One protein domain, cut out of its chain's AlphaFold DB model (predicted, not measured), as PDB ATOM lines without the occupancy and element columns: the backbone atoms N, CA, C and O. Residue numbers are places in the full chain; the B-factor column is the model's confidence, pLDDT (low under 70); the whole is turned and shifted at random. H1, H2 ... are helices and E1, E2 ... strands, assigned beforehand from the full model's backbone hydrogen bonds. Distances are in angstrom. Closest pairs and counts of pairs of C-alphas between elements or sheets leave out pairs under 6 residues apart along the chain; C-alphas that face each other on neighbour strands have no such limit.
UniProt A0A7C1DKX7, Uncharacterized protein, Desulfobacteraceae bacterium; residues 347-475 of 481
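This is residues 347 to 475 of the 481 residues of an uncharacterized protein of Desulfobacteraceae bacterium (UniProt A0A7C1DKX7). A small sheet of three short strands, E1 E2 E5, stands over part of a long, twisted sheet, E4 E3 E6 E7, the two only partly face to face, with H1 over the long sheet and the short H2 on both sheets. Beyond the small sheet, on the side away from the long one, lies H3, at the end of a long link and apart from the other named elements. The printed part has 129 residues, with seven named strands and three named helices in the order E1 E2 E3 E4 E5 H1 E6 E7 H2 H3. The sheets, in the orders E1 - E2 - E5 and E4 - E3 - E6 - E7, are all antiparallel, and the class is mixed, helices and strands. The whole is compact, with a radius of gyration of the C-alphas of 15.6 A and spans of 45 by 43 by 24 A.

E1, residues 350 to 353, and E2, residues 359 to 362, form an antiparallel hairpin at 168 degrees, with N 350 and O 362 2.9 A apart, within hydrogen-bond range. On to E3, residues 375 to 385, the link is long, and E2 and E3 are apart. E3 and E4, residues 388 to 398, form a hairpin at 154 degrees, with N 379 and O 396 at 2.9 A; E4 bends by 72 degrees at residue 391. E5, residues 404 to 407, is the antiparallel neighbour of E2, with N 361 and O 405 at 2.9 A. The closest C-alphas of E3 and E5 are those of Ala 379 and Ala 405, 6.9 A apart. H1, residues 409 to 415, is on the long sheet at a height over the sheet of 9.6 A, over E3 and slantwise to the strands, at 41 degrees to E3 on the local plane; their closest C-alphas, of Ala 383 and Phe 415, are 6.7 A apart. E6, residues 420 to 430, is the antiparallel neighbour of E3, with N 380 and O 425 at 2.8 A. E6 and E7, residues 435 to 438, form a hairpin at 148 degrees, with N 428 and O 437 at 3.0 A. H2, residues 444 to 447, stands at the level of the long sheet, its Leu 444 C-alpha 5.2 A from that of Thr 423 in E6. H2 is also on the small sheet, at a height over the sheet of 6.8 A; the C-alphas of Lys 350 in E1 and Ala 447 are 4.9 A apart. H3, residues 463 to 474, is on neither sheet. In H3 every O i to N i+4 pair is within hydrogen-bond range; in H1 1 of 3 is, beside 3 of 4 O i to N i+3 pairs, and H2 is too short for an O i to N i+4 pair.

E1 begins at C-alpha 350, (254.261, 229.090, 387.876). The longer strands measure, from first to last C-alpha, 32.0 A for E3, 26.9 A for E4 and 31.1 A for E6. E3 begins at C-alpha 375, (264.768, 209.504, 383.100). H3, 16.3 A long, ends at C-alpha 474, (245.042, 215.075, 396.738).

The two C-alphas farthest apart are those of Asp 372 and Glu 418, 45.1 A. The printed part has no cut. The long links are E2 to E3, with 12 residues, and H2 to H3, with 15. The mean pLDDT of the printed part is 87.0; 24 residues are under 70, namely 449 to 455, 457, 459 to 461 and 463 to 475.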
ATOM      1  N   ALA A 347     259.207 229.499 380.489       95.69
ATOM      2  CA  ALA A 347     257.986 230.283 380.290       95.69
ATOM      3  C   ALA A 347     256.727 229.602 380.865       95.69
ATOM      4  O   ALA A 347     255.743 230.284 381.153       95.69
ATOM      5  N   SER A 348     256.764 228.280 381.064       95.31
ATOM      6  CA  SER A 348     255.679 227.525 381.707       95.31
ATOM      7  C   SER A 348     255.702 227.603 383.236       95.31
ATOM      8  O   SER A 348     254.776 227.127 383.889       95.31
ATOM      9  N   PHE A 349     256.752 228.176 383.838       96.50
ATOM     10  CA  PHE A 349     256.902 228.142 385.288       96.50
ATOM     11  C   PHE A 349     255.849 229.011 385.968       96.50
ATOM     12  O   PHE A 349     255.636 230.172 385.611       96.50
ATOM     13  N   LYS A 350     255.204 228.426 386.977       94.81
ATOM     14  CA  LYS A 350     254.261 229.090 387.876       94.81
ATOM     15  C   LYS A 350     254.665 228.775 389.305       94.81
ATOM     16  O   LYS A 350     254.745 227.607 389.672       94.81
ATOM     17  N   ALA A 351     254.955 229.791 390.097       95.00
ATOM     18  CA  ALA A 351     255.431 229.646 391.458       95.00
ATOM     19  C   ALA A 351     254.681 230.592 392.395       95.00
ATOM     20  O   ALA A 351     254.454 231.757 392.070       95.00
ATOM     21  N   GLU A 352     254.334 230.088 393.572       93.25
ATOM     22  CA  GLU A 352     253.706 230.866 394.633       93.25
ATOM     23  C   GLU A 352     254.244 230.460 396.005       93.25
ATOM     24  O   GLU A 352     254.640 229.313 396.230       93.25
ATOM     25  N   ILE A 353     254.253 231.427 396.921       93.62
ATOM     26  CA  ILE A 353     254.504 231.194 398.339       93.62
ATOM     27  C   ILE A 353     253.148 231.173 399.040       93.62
ATOM     28  O   ILE A 353     252.432 232.176 399.031       93.62
ATOM     29  N   ASP A 354     252.788 230.032 399.621       91.62
ATOM     30  CA  ASP A 354     251.510 229.864 400.303       91.62
ATOM     31  C   ASP A 354     251.446 230.667 401.621       91.62
ATOM     32  O   ASP A 354     252.415 231.282 402.078       91.62
ATOM     33  N   THR A 355     250.291 230.643 402.289       91.62
ATOM     34  CA  THR A 355     250.091 231.358 403.563       91.62
ATOM     35  C   THR A 355     250.971 230.857 404.712       91.62
ATOM     36  O   THR A 355     251.062 231.522 405.743       91.62
ATOM     37  N   PHE A 356     251.597 229.688 404.571       94.56
ATOM     38  CA  PHE A 356     252.527 229.104 405.537       94.56
ATOM     39  C   PHE A 356     253.993 229.346 405.157       94.56
ATOM     40  O   PHE A 356     254.885 228.921 405.892       94.56
ATOM     41  N   GLY A 357     254.258 230.043 404.050       94.94
ATOM     42  CA  GLY A 357     255.600 230.315 403.552       94.94
ATOM     43  C   GLY A 357     256.215 229.171 402.743       94.94
ATOM     44  O   GLY A 357     257.417 229.208 402.497       94.94
ATOM     45  N   ASN A 358     255.447 228.148 402.358       95.88
ATOM     46  CA  ASN A 358     255.946 227.074 401.499       95.88
ATOM     47  C   ASN A 358     255.901 227.501 400.034       95.88
ATOM     48  O   ASN A 358     254.977 228.190 399.613       95.88
ATOM     49  N   LEU A 359     256.856 227.026 399.241       95.44
ATOM     50  CA  LEU A 359     256.870 227.218 397.797       95.44
ATOM     51  C   LEU A 359     256.112 226.081 397.115       95.44
ATOM     52  O   LEU A 359     256.446 224.905 397.282       95.44
ATOM     53  N   VAL A 360     255.142 226.449 396.286       95.19
ATOM     54  CA  VAL A 360     254.525 225.567 395.296       95.19
ATOM     55  C   VAL A 360     254.998 226.029 393.927       95.19
ATOM     56  O   VAL A 360     254.693 227.139 393.502       95.19
ATOM     57  N   TRP A 361     255.751 225.183 393.230       95.62
ATOM     58  CA  TRP A 361     256.288 225.461 391.900       95.62
ATOM     59  C   TRP A 361     255.745 224.449 390.893       95.62
ATOM     60  O   TRP A 361     255.774 223.251 391.145       95.62
ATOM     61  N   ARG A 362     255.229 224.921 389.761       94.19
ATOM     62  CA  ARG A 362     254.593 224.150 388.690       94.19
ATOM     63  C   ARG A 362     255.192 224.488 387.330       94.19
ATOM     64  O   ARG A 362     255.755 225.570 387.153       94.19
ATOM     65  N   TRP A 363     255.046 223.568 386.386       95.38
ATOM     66  CA  TRP A 363     255.492 223.701 385.002       95.38
ATOM     67  C   TRP A 363     254.731 222.744 384.083       95.38
ATOM     68  O   TRP A 363     254.179 221.733 384.534       95.38
ATOM     69  N   ASP A 364     254.771 223.028 382.785       93.88
ATOM     70  CA  ASP A 364     254.217 222.137 381.771       93.88
ATOM     71  C   ASP A 364     255.174 220.968 381.525       93.88
ATOM     72  O   ASP A 364     256.383 221.139 381.336       93.88
ATOM     73  N   VAL A 365     254.635 219.749 381.544       90.50
ATOM     74  CA  VAL A 365     255.399 218.539 381.223       90.50
ATOM     75  C   VAL A 365     255.394 218.350 379.704       90.50
ATOM     76  O   VAL A 365     254.313 218.375 379.122       90.50
ATOM     77  N   PRO A 366     256.549 218.123 379.051       88.75
ATOM     78  CA  PRO A 366     256.595 217.838 377.623       88.75
ATOM     79  C   PRO A 366     255.699 216.652 377.239       88.75
ATOM     80  O   PRO A 366     255.776 215.591 377.863       88.75
ATOM     81  N   ASP A 367     254.908 216.813 376.174       80.94
ATOM     82  CA  ASP A 367     253.946 215.805 375.690       80.94
ATOM     83  C   ASP A 367     254.603 214.477 375.286       80.94
ATOM     84  O   ASP A 367     253.971 213.419 375.311       80.94
ATOM     85  N   PHE A 368     255.880 214.521 374.902       79.25
ATOM     86  CA  PHE A 368     256.626 213.364 374.436       79.25
ATOM     87  C   PHE A 368     257.829 213.088 375.334       79.25
ATOM     88  O   PHE A 368     258.886 213.705 375.213       79.25
ATOM     89  N   LEU A 369     257.668 212.107 376.218       81.56
ATOM     90  CA  LEU A 369     258.760 211.465 376.936       81.56
ATOM     91  C   LEU A 369     258.755 209.998 376.535       81.56
ATOM     92  O   LEU A 369     257.788 209.288 376.807       81.56
ATOM     93  N   ASN A 370     259.816 209.552 375.866       81.44
ATOM     94  CA  ASN A 370     259.950 208.151 375.496       81.44
ATOM     95  C   ASN A 370     260.001 207.291 376.779       81.44
ATOM     96  O   ASN A 370     260.953 207.432 377.553       81.44
ATOM     97  N   PRO A 371     259.015 206.407 377.016       82.06
ATOM     98  CA  PRO A 371     258.951 205.608 378.237       82.06
ATOM     99  C   PRO A 371     260.084 204.578 378.348       82.06
ATOM    100  O   PRO A 371     260.364 204.113 379.452       82.06
ATOM    101  N   ASP A 372     260.751 204.244 377.240       84.19
ATOM    102  CA  ASP A 372     261.869 203.296 377.218       84.19
ATOM    103  C   ASP A 372     263.175 203.920 377.736       84.19
ATOM    104  O   ASP A 372     264.146 203.213 378.018       84.19
ATOM    105  N   ILE A 373     263.218 205.249 377.883       83.44
ATOM    106  CA  ILE A 373     264.378 205.959 378.415       83.44
ATOM    107  C   ILE A 373     264.160 206.181 379.910       83.44
ATOM    108  O   ILE A 373     263.253 206.885 380.344       83.44
ATOM    109  N   SER A 374     265.038 205.593 380.721       90.69
ATOM    110  CA  SER A 374     265.015 205.789 382.169       90.69
ATOM    111  C   SER A 374     265.481 207.205 382.519       90.69
ATOM    112  O   SER A 374     266.683 207.491 382.540       90.69
ATOM    113  N   THR A 375     264.526 208.092 382.789       91.56
ATOM    114  CA  THR A 375     264.768 209.504 383.100       91.56
ATOM    115  C   THR A 375     264.367 209.880 384.525       91.56
ATOM    116  O   THR A 375     263.586 209.193 385.185       91.56
ATOM    117  N   SER A 376     264.875 211.021 384.986       91.38
ATOM    118  CA  SER A 376     264.388 211.738 386.165       91.38
ATOM    119  C   SER A 376     264.409 213.247 385.918       91.38
ATOM    120  O   SER A 376     265.240 213.752 385.161       91.38
ATOM    121  N   ASN A 377     263.492 213.970 386.562       91.50
ATOM    122  CA  ASN A 377     263.491 215.433 386.570       91.50
ATOM    123  C   ASN A 377     264.136 215.929 387.848       91.50
ATOM    124  O   ASN A 377     263.881 215.373 388.924       91.50
ATOM    125  N   ARG A 378     264.897 217.019 387.758       94.81
ATOM    126  CA  ARG A 378     265.362 217.743 388.938       94.81
ATOM    127  C   ARG A 378     264.971 219.206 388.895       94.81
ATOM    128  O   ARG A 378     265.476 219.979 388.083       94.81
ATOM    129  N   ALA A 379     264.096 219.538 389.834       95.38
ATOM    130  CA  ALA A 379     263.741 220.888 390.207       95.38
ATOM    131  C   ALA A 379     264.877 221.487 391.028       95.38
ATOM    132  O   ALA A 379     265.157 221.043 392.143       95.38
ATOM    133  N   SER A 380     265.571 222.443 390.421       96.19
ATOM    134  CA  SER A 380     266.744 223.086 390.995       96.19
ATOM    135  C   SER A 380     266.371 224.495 391.435       96.19
ATOM    136  O   SER A 380     265.847 225.270 390.635       96.19
ATOM    137  N   ILE A 381     266.639 224.818 392.699       95.69
ATOM    138  CA  ILE A 381     266.485 226.172 393.236       95.69
ATOM    139  C   ILE A 381     267.862 226.661 393.663       95.69
ATOM    140  O   ILE A 381     268.517 226.033 394.490       95.69
ATOM    141  N   GLY A 382     268.320 227.754 393.066       94.94
ATOM    142  CA  GLY A 382     269.567 228.417 393.448       94.94
ATOM    143  C   GLY A 382     269.304 229.791 394.037       94.94
ATOM    144  O   GLY A 382     268.196 230.310 393.920       94.94
ATOM    145  N   ALA A 383     270.332 230.411 394.601       94.06
ATOM    146  CA  ALA A 383     270.282 231.799 395.043       94.06
ATOM    147  C   ALA A 383     271.250 232.671 394.228       94.06
ATOM    148  O   ALA A 383     272.308 232.220 393.784       94.06
ATOM    149  N   LEU A 384     270.870 233.928 394.012       93.31
ATOM    150  CA  LEU A 384     271.719 234.983 393.475       93.31
ATOM    151  C   LEU A 384     271.941 236.030 394.562       93.31
ATOM    152  O   LEU A 384     270.971 236.519 395.131       93.31
ATOM    153  N   PHE A 385     273.179 236.454 394.780       93.69
ATOM    154  CA  PHE A 385     273.489 237.631 395.586       93.69
ATOM    155  C   PHE A 385     274.007 238.730 394.662       93.69
ATOM    156  O   PHE A 385     275.015 238.552 393.979       93.69
ATOM    157  N   GLN A 386     273.284 239.852 394.582       92.94
ATOM    158  CA  GLN A 386     273.612 240.964 393.672       92.94
ATOM    159  C   GLN A 386     273.773 240.524 392.199       92.94
ATOM    160  O   GLN A 386     274.625 241.025 391.469       92.94
ATOM    161  N   GLY A 387     272.955 239.559 391.761       92.00
ATOM    162  CA  GLY A 387     272.984 239.006 390.402       92.00
ATOM    163  C   GLY A 387     274.064 237.946 390.153       92.00
ATOM    164  O   GLY A 387     274.114 237.387 389.060       92.00
ATOM    165  N   VAL A 388     274.901 237.631 391.145       91.38
ATOM    166  CA  VAL A 388     275.924 236.581 391.053       91.38
ATOM    167  C   VAL A 388     275.396 235.295 391.694       91.38
ATOM    168  O   VAL A 388     274.937 235.350 392.836       91.38
ATOM    169  N   PRO A 389     275.454 234.135 391.012       91.81
ATOM    170  CA  PRO A 389     275.077 232.859 391.612       91.81
ATOM    171  C   PRO A 389     275.873 232.562 392.879       91.81
ATOM    172  O   PRO A 389     277.103 232.629 392.878       91.81
ATOM    173  N   THR A 390     275.172 232.212 393.953       92.81
ATOM    174  CA  THR A 390     275.808 231.710 395.170       92.81
ATOM    175  C   THR A 390     276.096 230.216 395.032       92.81
ATOM    176  O   THR A 390     275.704 229.562 394.060       92.81
ATOM    177  N   ARG A 391     276.823 229.654 396.001       90.94
ATOM    178  CA  ARG A 391     277.158 228.223 396.025       90.94
ATOM    179  C   ARG A 391     276.040 227.352 396.609       90.94
ATOM    180  O   ARG A 391     276.222 226.144 396.707       90.94
ATOM    181  N   LYS A 392     274.899 227.934 396.994       94.50
ATOM    182  CA  LYS A 392     273.763 227.207 397.569       94.50
ATOM    183  C   LYS A 392     272.847 226.701 396.454       94.50
ATOM    184  O   LYS A 392     272.345 227.493 395.653       94.50
ATOM    185  N   LEU A 393     272.587 225.395 396.425       95.25
ATOM    186  CA  LEU A 393     271.646 224.771 395.491       95.25
ATOM    187  C   LEU A 393     270.727 223.766 396.207       95.25
ATOM    188  O   LEU A 393     271.174 222.922 396.973       95.25
ATOM    189  N   LEU A 394     269.427 223.819 395.935       96.62
ATOM    190  CA  LEU A 394     268.463 222.777 396.290       96.62
ATOM    191  C   LEU A 394     268.194 221.934 395.048       96.62
ATOM    192  O   LEU A 394     267.777 222.471 394.025       96.62
ATOM    193  N   TYR A 395     268.387 220.618 395.142       95.69
ATOM    194  CA  TYR A 395     268.045 219.672 394.080       95.69
ATOM    195  C   TYR A 395     266.929 218.735 394.506       95.69
ATOM    196  O   TYR A 395     267.168 217.742 395.190       95.69
ATOM    197  N   VAL A 396     265.723 218.973 394.001       96.88
ATOM    198  CA  VAL A 396     264.575 218.104 394.244       96.88
ATOM    199  C   VAL A 396     264.391 217.145 393.074       96.88
ATOM    200  O   VAL A 396     264.051 217.564 391.971       96.88
ATOM    201  N   THR A 397     264.614 215.847 393.285       96.69
ATOM    202  CA  THR A 397     264.272 214.830 392.275       96.69
ATOM    203  C   THR A 397     262.790 214.496 392.307       96.69
ATOM    204  O   THR A 397     262.245 214.119 393.346       96.69
ATOM    205  N   VAL A 398     262.160 214.607 391.143       93.62
ATOM    206  CA  VAL A 398     260.743 214.324 390.927       93.62
ATOM    207  C   VAL A 398     260.572 213.363 389.747       93.62
ATOM    208  O   VAL A 398     261.442 213.302 388.867       93.62
ATOM    209  N   PRO A 399     259.477 212.582 389.710       91.88
ATOM    210  CA  PRO A 399     259.144 211.766 388.549       91.88
ATOM    211  C   PRO A 399     259.093 212.605 387.274       91.88
ATOM    212  O   PRO A 399     258.648 213.752 387.288       91.88
ATOM    213  N   THR A 400     259.514 212.024 386.154       90.56
ATOM    214  CA  THR A 400     259.617 212.743 384.878       90.56
ATOM    215  C   THR A 400     258.282 213.336 384.417       90.56
ATOM    216  O   THR A 400     258.235 214.428 383.857       90.56
ATOM    217  N   GLN A 401     257.178 212.649 384.706       88.12
ATOM    218  CA  GLN A 401     255.831 213.069 384.323       88.12
ATOM    219  C   GLN A 401     255.130 213.924 385.394       88.12
ATOM    220  O   GLN A 401     253.908 214.088 385.345       88.12
ATOM    221  N   MET A 402     255.865 214.402 386.402       89.56
ATOM    222  CA  MET A 402     255.352 215.306 387.427       89.56
ATOM    223  C   MET A 402     255.675 216.754 387.042       89.56
ATOM    224  O   MET A 402     256.835 217.095 386.822       89.56
ATOM    225  N   GLY A 403     254.630 217.583 386.968       92.38
ATOM    226  CA  GLY A 403     254.691 219.003 386.600       92.38
ATOM    227  C   GLY A 403     254.739 219.960 387.790       92.38
ATOM    228  O   GLY A 403     254.280 221.091 387.673       92.38
ATOM    229  N   PHE A 404     255.168 219.497 388.969       94.31
ATOM    230  CA  PHE A 404     255.252 220.352 390.151       94.31
ATOM    231  C   PHE A 404     256.280 219.880 391.186       94.31
ATOM    232  O   PHE A 404     256.627 218.701 391.262       94.31
ATOM    233  N   ALA A 405     256.724 220.823 392.013       95.94
ATOM    234  CA  ALA A 405     257.510 220.627 393.214       95.94
ATOM    235  C   ALA A 405     256.909 221.432 394.370       95.94
ATOM    236  O   ALA A 405     256.463 222.567 394.205       95.94
ATOM    237  N   PHE A 406     256.913 220.833 395.554       96.25
ATOM    238  CA  PHE A 406     256.689 221.538 396.812       96.25
ATOM    239  C   PHE A 406     258.054 221.824 397.441       96.25
ATOM    240  O   PHE A 406     258.991 221.064 397.201       96.25
ATOM    241  N   VAL A 407     258.202 222.886 398.229       97.25
ATOM    242  CA  VAL A 407     259.360 223.092 399.113       97.25
ATOM    243  C   VAL A 407     258.868 223.741 400.404       97.25
ATOM    244  O   VAL A 407     258.294 224.830 400.353       97.25
ATOM    245  N   PRO A 408     259.067 223.103 401.566       97.50
ATOM    246  CA  PRO A 408     258.562 223.642 402.816       97.50
ATOM    247  C   PRO A 408     259.348 224.890 403.230       97.50
ATOM    248  O   PRO A 408     260.546 225.009 402.950       97.50
ATOM    249  N   LYS A 409     258.682 225.804 403.946       96.25
ATOM    250  CA  LYS A 409     259.264 227.081 404.389       96.25
ATOM    251  C   LYS A 409     260.624 226.905 405.064       96.25
ATOM    252  O   LYS A 409     261.561 227.625 404.753       96.25
ATOM    253  N   ASN A 410     260.747 225.928 405.961       96.44
ATOM    254  CA  ASN A 410     261.982 225.707 406.712       96.44
ATOM    255  C   ASN A 410     263.175 225.322 405.822       96.44
ATOM    256  O   ASN A 410     264.301 225.592 406.213       96.44
ATOM    257  N   VAL A 411     262.946 224.711 404.655       96.75
ATOM    258  CA  VAL A 411     264.006 224.433 403.673       96.75
ATOM    259  C   VAL A 411     264.323 225.691 402.868       96.75
ATOM    260  O   VAL A 411     265.494 225.983 402.657       96.75
ATOM    261  N   LEU A 412     263.315 226.473 402.463       95.38
ATOM    262  CA  LEU A 412     263.535 227.759 401.779       95.38
ATOM    263  C   LEU A 412     264.313 228.747 402.648       95.38
ATOM    264  O   LEU A 412     265.215 229.415 402.151       95.38
ATOM    265  N   ASP A 413     264.004 228.805 403.942       94.44
ATOM    266  CA  ASP A 413     264.679 229.673 404.906       94.44
ATOM    267  C   ASP A 413     266.189 229.386 404.988       94.44
ATOM    268  O   ASP A 413     266.957 230.283 405.315       94.44
ATOM    269  N   MET A 414     266.644 228.175 404.638       93.81
ATOM    270  CA  MET A 414     268.075 227.841 404.580       93.81
ATOM    271  C   MET A 414     268.812 228.535 403.416       93.81
ATOM    272  O   MET A 414     270.041 228.602 403.421       93.81
ATOM    273  N   PHE A 415     268.082 229.047 402.418       87.69
ATOM    274  CA  PHE A 415     268.614 229.733 401.231       87.69
ATOM    275  C   PHE A 415     268.436 231.248 401.252       87.69
ATOM    276  O   PHE A 415     268.910 231.901 400.330       87.69
ATOM    277  N   MET A 416     267.709 231.798 402.220       84.25
ATOM    278  CA  MET A 416     267.276 233.194 402.199       84.25
ATOM    279  C   MET A 416     268.096 234.029 403.185       84.25
ATOM    280  O   MET A 416     267.590 234.404 404.244       84.25
ATOM    281  N   ASP A 417     269.349 234.341 402.838       86.19
ATOM    282  CA  ASP A 417     270.082 235.412 403.526       86.19
ATOM    283  C   ASP A 417     269.614 236.796 403.026       86.19
ATOM    284  O   ASP A 417     268.983 236.934 401.971       86.19
ATOM    285  N   GLU A 418     269.922 237.860 403.777       80.06
ATOM    286  CA  GLU A 418     269.560 239.229 403.389       80.06
ATOM    287  C   GLU A 418     270.134 239.599 402.006       80.06
ATOM    288  O   GLU A 418     271.346 239.687 401.810       80.06
ATOM    289  N   GLY A 419     269.242 239.871 401.046       86.25
ATOM    290  CA  GLY A 419     269.603 240.320 399.698       86.25
ATOM    291  C   GLY A 419     269.810 239.209 398.663       86.25
ATOM    292  O   GLY A 419     270.169 239.523 397.525       86.25
ATOM    293  N   GLU A 420     269.573 237.942 399.016       93.62
ATOM    294  CA  GLU A 420     269.547 236.842 398.046       93.62
ATOM    295  C   GLU A 420     268.218 236.811 397.259       93.62
ATOM    296  O   GLU A 420     267.142 237.093 397.784       93.62
ATOM    297  N   THR A 421     268.284 236.483 395.966       94.00
ATOM    298  CA  THR A 421     267.125 236.238 395.088       94.00
ATOM    299  C   THR A 421     267.114 234.777 394.666       94.00
ATOM    300  O   THR A 421     268.103 234.286 394.119       94.00
ATOM    301  N   LEU A 422     266.004 234.075 394.895       95.94
ATOM    302  CA  LEU A 422     265.868 232.682 394.474       95.94
ATOM    303  C   LEU A 422     265.693 232.584 392.958       95.94
ATOM    304  O   LEU A 422     265.051 233.419 392.328       95.94
ATOM    305  N   THR A 423     266.243 231.528 392.373       97.31
ATOM    306  CA  THR A 423     266.125 231.206 390.949       97.31
ATOM    307  C   THR A 423     265.620 229.793 390.763       97.31
ATOM    308  O   THR A 423     265.942 228.915 391.560       97.31
ATOM    309  N   LEU A 424     264.858 229.580 389.697       97.81
ATOM    310  CA  LEU A 424     264.252 228.309 389.331       97.81
ATOM    311  C   LEU A 424     264.871 227.794 388.030       97.81
ATOM    312  O   LEU A 424     265.024 228.548 387.067       97.81
ATOM    313  N   GLU A 425     265.209 226.509 387.997       97.94
ATOM    314  CA  GLU A 425     265.726 225.813 386.817       97.94
ATOM    315  C   GLU A 425     265.304 224.339 386.855       97.94
ATOM    316  O   GLU A 425     265.511 223.641 387.853       97.94
ATOM    317  N   LEU A 426     264.732 223.835 385.764       97.38
ATOM    318  CA  LEU A 426     264.473 222.408 385.598       97.38
ATOM    319  C   LEU A 426     265.562 221.783 384.748       97.38
ATOM    320  O   LEU A 426     265.933 222.325 383.708       97.38
ATOM    321  N   ASN A 427     266.002 220.591 385.143       96.44
ATOM    322  CA  ASN A 427     266.681 219.697 384.218       96.44
ATOM    323  C   ASN A 427     265.987 218.344 384.114       96.44
ATOM    324  O   ASN A 427     265.694 217.705 385.128       96.44
ATOM    325  N   LEU A 428     265.773 217.902 382.876       96.56
ATOM    326  CA  LEU A 428     265.487 216.511 382.551       96.56
ATOM    327  C   LEU A 428     266.820 215.807 382.340       96.56
ATOM    328  O   LEU A 428     267.710 216.334 381.672       96.56
ATOM    329  N   ARG A 429     266.978 214.609 382.891       95.69
ATOM    330  CA  ARG A 429     268.199 213.829 382.700       95.69
ATOM    331  C   ARG A 429     267.913 212.350 382.558       95.69
ATOM    332  O   ARG A 429     266.971 211.826 383.154       95.69
ATOM    333  N   GLU A 430     268.788 211.665 381.840       95.00
ATOM    334  CA  GLU A 430     268.885 210.215 381.941       95.00
ATOM    335  C   GLU A 430     269.405 209.825 383.332       95.00
ATOM    336  O   GLU A 430     270.232 210.526 383.925       95.00
ATOM    337  N   ASN A 431     268.954 208.690 383.866       91.44
ATOM    338  CA  ASN A 431     269.345 208.245 385.209       91.44
ATOM    339  C   ASN A 431     270.835 207.891 385.327       91.44
ATOM    340  O   ASN A 431     271.401 207.963 386.414       91.44
ATOM    341  N   ASN A 432     271.500 207.603 384.208       89.50
ATOM    342  CA  ASN A 432     272.954 207.454 384.150       89.50
ATOM    343  C   ASN A 432     273.705 208.791 383.956       89.50
ATOM    344  O   ASN A 432     274.923 208.791 383.830       89.50
ATOM    345  N   ASN A 433     272.995 209.925 383.929       94.12
ATOM    346  CA  ASN A 433     273.519 211.284 383.774       94.12
ATOM    347  C   ASN A 433     274.257 211.589 382.455       94.12
ATOM    348  O   ASN A 433     274.961 212.599 382.412       94.12
ATOM    349  N   VAL A 434     274.093 210.774 381.407       95.38
ATOM    350  CA  VAL A 434     274.782 210.967 380.116       95.38
ATOM    351  C   VAL A 434     274.195 212.122 379.307       95.38
ATOM    352  O   VAL A 434     274.951 212.972 378.841       95.38
ATOM    353  N   SER A 435     272.872 212.206 379.188       97.06
ATOM    354  CA  SER A 435     272.199 213.324 378.518       97.06
ATOM    355  C   SER A 435     271.383 214.125 379.518       97.06
ATOM    356  O   SER A 435     270.770 213.568 380.441       97.06
ATOM    357  N   ARG A 436     271.394 215.448 379.353       97.19
ATOM    358  CA  ARG A 436     270.606 216.386 380.154       97.19
ATOM    359  C   ARG A 436     270.039 217.488 379.272       97.19
ATOM    360  O   ARG A 436     270.747 218.006 378.418       97.19
ATOM    361  N   SER A 437     268.816 217.909 379.546       97.38
ATOM    362  CA  SER A 437     268.266 219.152 379.016       97.38
ATOM    363  C   SER A 437     267.946 220.111 380.158       97.38
ATOM    364  O   SER A 437     267.596 219.676 381.255       97.38
ATOM    365  N   TYR A 438     268.099 221.409 379.919       97.88
ATOM    366  CA  TYR A 438     267.939 222.463 380.917       97.88
ATOM    367  C   TYR A 438     266.953 223.517 380.427       97.88
ATOM    368  O   TYR A 438     267.089 224.019 379.310       97.88
ATOM    369  N   SER A 439     266.008 223.902 381.283       98.12
ATOM    370  CA  SER A 439     265.270 225.146 381.085       98.12
ATOM    371  C   SER A 439     266.215 226.343 381.203       98.12
ATOM    372  O   SER A 439     267.300 226.252 381.785       98.12
ATOM    373  N   ASN A 440     265.778 227.509 380.736       97.75
ATOM    374  CA  ASN A 440     266.382 228.753 381.179       97.75
ATOM    375  C   ASN A 440     266.224 228.880 382.700       97.75
ATOM    376  O   ASN A 440     265.231 228.440 383.291       97.75
ATOM    377  N   ARG A 441     267.219 229.493 383.337       96.94
ATOM    378  CA  ARG A 441     267.144 229.867 384.745       96.94
ATOM    379  C   ARG A 441     266.453 231.217 384.859       96.94
ATOM    380  O   ARG A 441     266.915 232.183 384.254       96.94
ATOM    381  N   ILE A 442     265.391 231.296 385.654       96.69
ATOM    382  CA  ILE A 442     264.659 232.547 385.887       96.69
ATOM    383  C   ILE A 442     264.565 232.864 387.383       96.69
ATOM    384  O   ILE A 442     264.560 231.938 388.195       96.69
ATOM    385  N   PRO A 443     264.503 234.146 387.779       96.44
ATOM    386  CA  PRO A 443     264.187 234.520 389.154       96.44
ATOM    387  C   PRO A 443     262.805 234.009 389.583       96.44
ATOM    388  O   PRO A 443     261.893 233.918 388.759       96.44
ATOM    389  N   LEU A 444     262.633 233.697 390.869       95.50
ATOM    390  CA  LEU A 444     261.372 233.200 391.428       95.50
ATOM    391  C   LEU A 444     260.206 234.163 391.156       95.50
ATOM    392  O   LEU A 444     259.118 233.730 390.787       95.50
ATOM    393  N   GLU A 445     260.432 235.470 391.259       93.69
ATOM    394  CA  GLU A 445     259.434 236.506 390.983       93.69
ATOM    395  C   GLU A 445     258.983 236.545 389.514       93.69
ATOM    396  O   GLU A 445     257.849 236.935 389.221       93.69
ATOM    397  N   ALA A 446     259.838 236.099 388.587       94.75
ATOM    398  CA  ALA A 446     259.511 235.998 387.167       94.75
ATOM    399  C   ALA A 446     258.637 234.773 386.853       94.75
ATOM    400  O   ALA A 446     257.995 234.737 385.807       94.75
ATOM    401  N   ALA A 447     258.575 233.799 387.766       92.25
ATOM    402  CA  ALA A 447     257.669 232.657 387.692       92.25
ATOM    403  C   ALA A 447     256.293 232.949 388.317       92.25
ATOM    404  O   ALA A 447     255.531 232.022 388.581       92.25
ATOM    405  N   SER A 448     255.948 234.214 388.575       81.06
ATOM    406  CA  SER A 448     254.629 234.562 389.107       81.06
ATOM    407  C   SER A 448     253.518 234.210 388.106       81.06
ATOM    408  O   SER A 448     253.562 234.536 386.917       81.06
ATOM    409  N   GLY A 449     252.523 233.473 388.592       66.88
ATOM    410  CA  GLY A 449     251.313 233.111 387.863       66.88
ATOM    411  C   GLY A 449     250.069 233.689 388.530       66.88
ATOM    412  O   GLY A 449     250.161 234.145 389.673       66.88
ATOM    413  N   PRO A 450     248.907 233.654 387.853       61.38
ATOM    414  CA  PRO A 450     247.639 233.783 388.560       61.38
ATOM    415  C   PRO A 450     247.565 232.728 389.687       61.38
ATOM    416  O   PRO A 450     248.238 231.691 389.589       61.38
ATOM    417  N   PRO A 451     246.825 232.998 390.779       60.34
ATOM    418  CA  PRO A 451     246.703 232.085 391.915       60.34
ATOM    419  C   PRO A 451     246.367 230.654 391.477       60.34
ATOM    420  O   PRO A 451     245.719 230.458 390.455       60.34
ATOM    421  N   LEU A 452     246.738 229.660 392.292       56.59
ATOM    422  CA  LEU A 452     246.479 228.211 392.135       56.59
ATOM    423  C   LEU A 452     245.155 227.769 391.491       56.59
ATOM    424  O   LEU A 452     245.036 226.643 391.000       56.59
ATOM    425  N   CYS A 453     244.150 228.609 391.626       61.69
ATOM    426  CA  CYS A 453     242.754 228.359 391.391       61.69
ATOM    427  C   CYS A 453     242.158 229.284 390.322       61.69
ATOM    428  O   CYS A 453     240.944 229.312 390.203       61.69
ATOM    429  N   ASP A 454     243.007 229.987 389.578       65.56
ATOM    430  CA  ASP A 454     242.681 230.862 388.453       65.56
ATOM    431  C   ASP A 454     243.454 230.353 387.220       65.56
ATOM    432  O   ASP A 454     244.516 230.848 386.837       65.56
ATOM    433  N   VAL A 455     242.984 229.221 386.694       63.28
ATOM    434  CA  VAL A 455     243.559 228.497 385.554       63.28
ATOM    435  C   VAL A 455     243.408 229.309 384.269       63.28
ATOM    436  O   VAL A 455     244.265 229.192 383.390       63.28
ATOM    437  N   ASP A 456     242.358 230.124 384.142       70.69
ATOM    438  CA  ASP A 456     242.133 230.972 382.967       70.69
ATOM    439  C   ASP A 456     242.658 232.417 383.097       70.69
ATOM    440  O   ASP A 456     242.743 233.130 382.090       70.69
ATOM    441  N   GLY A 457     243.143 232.809 384.277       63.47
ATOM    442  CA  GLY A 457     243.789 234.097 384.521       63.47
ATOM    443  C   GLY A 457     242.808 235.267 384.614       63.47
ATOM    444  O   GLY A 457     243.212 236.415 384.384       63.47
ATOM    445  N   ASP A 458     241.530 235.002 384.888       74.00
ATOM    446  CA  ASP A 458     240.474 236.003 385.022       74.00
ATOM    447  C   ASP A 458     240.394 236.639 386.427       74.00
ATOM    448  O   ASP A 458     239.670 237.621 386.638       74.00
ATOM    449  N   GLY A 459     241.195 236.149 387.374       64.38
ATOM    450  CA  GLY A 459     241.258 236.609 388.758       64.38
ATOM    451  C   GLY A 459     240.175 236.023 389.666       64.38
ATOM    452  O   GLY A 459     240.026 236.489 390.803       64.38
ATOM    453  N   LEU A 460     239.401 235.044 389.196       68.00
ATOM    454  CA  LEU A 460     238.377 234.327 389.946       68.00
ATOM    455  C   LEU A 460     238.787 232.867 390.161       68.00
ATOM    456  O   LEU A 460     239.850 232.403 389.775       68.00
ATOM    457  N   THR A 461     237.959 232.150 390.914       65.62
ATOM    458  CA  THR A 461     238.106 230.708 391.098       65.62
ATOM    459  C   THR A 461     236.784 230.049 390.790       65.62
ATOM    460  O   THR A 461     235.867 230.003 391.619       65.62
ATOM    461  N   GLY A 462     236.674 229.565 389.564       72.88
ATOM    462  CA  GLY A 462     235.586 228.747 389.080       72.88
ATOM    463  C   GLY A 462     235.568 227.363 389.727       72.88
ATOM    464  O   GLY A 462     236.542 226.864 390.295       72.88
ATOM    465  N   LEU A 463     234.421 226.691 389.624       69.94
ATOM    466  CA  LEU A 463     234.226 225.348 390.175       69.94
ATOM    467  C   LEU A 463     235.186 224.315 389.556       69.94
ATOM    468  O   LEU A 463     235.667 223.431 390.258       69.94
ATOM    469  N   SER A 464     235.482 224.431 388.259       68.06
ATOM    470  CA  SER A 464     236.455 223.589 387.549       68.06
ATOM    471  C   SER A 464     237.866 223.739 388.116       68.06
ATOM    472  O   SER A 464     238.576 222.752 388.291       68.06
ATOM    473  N   GLU A 465     238.247 224.961 388.467       66.94
ATOM    474  CA  GLU A 465     239.571 225.307 388.980       66.94
ATOM    475  C   GLU A 465     239.714 224.894 390.446       66.94
ATOM    476  O   GLU A 465     240.739 224.347 390.844       66.94
ATOM    477  N   ALA A 466     238.642 225.028 391.231       68.44
ATOM    478  CA  ALA A 466     238.561 224.488 392.584       68.44
ATOM    479  C   ALA A 466     238.662 222.951 392.606       68.44
ATOM    480  O   ALA A 466     239.343 222.384 393.464       68.44
ATOM    481  N   VAL A 467     238.023 222.257 391.654       68.94
ATOM    482  CA  VAL A 467     238.139 220.796 391.495       68.94
ATOM    483  C   VAL A 467     239.560 220.404 391.085       68.94
ATOM    484  O   VAL A 467     240.110 219.466 391.660       68.94
ATOM    485  N   TYR A 468     240.183 221.146 390.168       63.47
ATOM    486  CA  TYR A 468     241.575 220.925 389.768       63.47
ATOM    487  C   TYR A 468     242.549 221.144 390.934       63.47
ATOM    488  O   TYR A 468     243.438 220.324 391.168       63.47
ATOM    489  N   ALA A 469     242.345 222.196 391.732       63.19
ATOM    490  CA  ALA A 469     243.119 222.460 392.940       63.19
ATOM    491  C   ALA A 469     242.975 221.328 393.974       63.19
ATOM    492  O   ALA A 469     243.973 220.893 394.547       63.19
ATOM    493  N   LEU A 470     241.766 220.785 394.162       64.81
ATOM    494  CA  LEU A 470     241.504 219.626 395.026       64.81
ATOM    495  C   LEU A 470     242.157 218.335 394.508       64.81
ATOM    496  O   LEU A 470     242.678 217.544 395.296       64.81
ATOM    497  N   GLN A 471     242.164 218.111 393.195       62.62
ATOM    498  CA  GLN A 471     242.822 216.963 392.564       62.62
ATOM    499  C   GLN A 471     244.349 217.053 392.689       62.62
ATOM    500  O   GLN A 471     244.990 216.101 393.137       62.62
ATOM    501  N   ALA A 472     244.923 218.230 392.421       55.59
ATOM    502  CA  ALA A 472     246.344 218.499 392.618       55.59
ATOM    503  C   ALA A 472     246.761 218.345 394.092       55.59
ATOM    504  O   ALA A 472     247.769 217.701 394.379       55.59
ATOM    505  N   ALA A 473     245.966 218.867 395.032       55.22
ATOM    506  CA  ALA A 473     246.225 218.745 396.469       55.22
ATOM    507  C   ALA A 473     246.076 217.306 396.995       55.22
ATOM    508  O   ALA A 473     246.722 216.939 397.974       55.22
ATOM    509  N   SER A 474     245.246 216.479 396.356       61.72
ATOM    510  CA  SER A 474     245.042 215.075 396.738       61.72
ATOM    511  C   SER A 474     245.990 214.093 396.041       61.72
ATOM    512  O   SER A 474     245.941 212.899 396.330       61.72
ATOM    513  N   GLY A 475     246.852 214.566 395.131       47.56
ATOM    514  CA  GLY A 475     247.754 213.714 394.347       47.56
ATOM    515  C   GLY A 475     247.039 212.808 393.337       47.56
ATOM    516  O   GLY A 475     247.664 211.918 392.760       47.56
TER     517      GLY A 475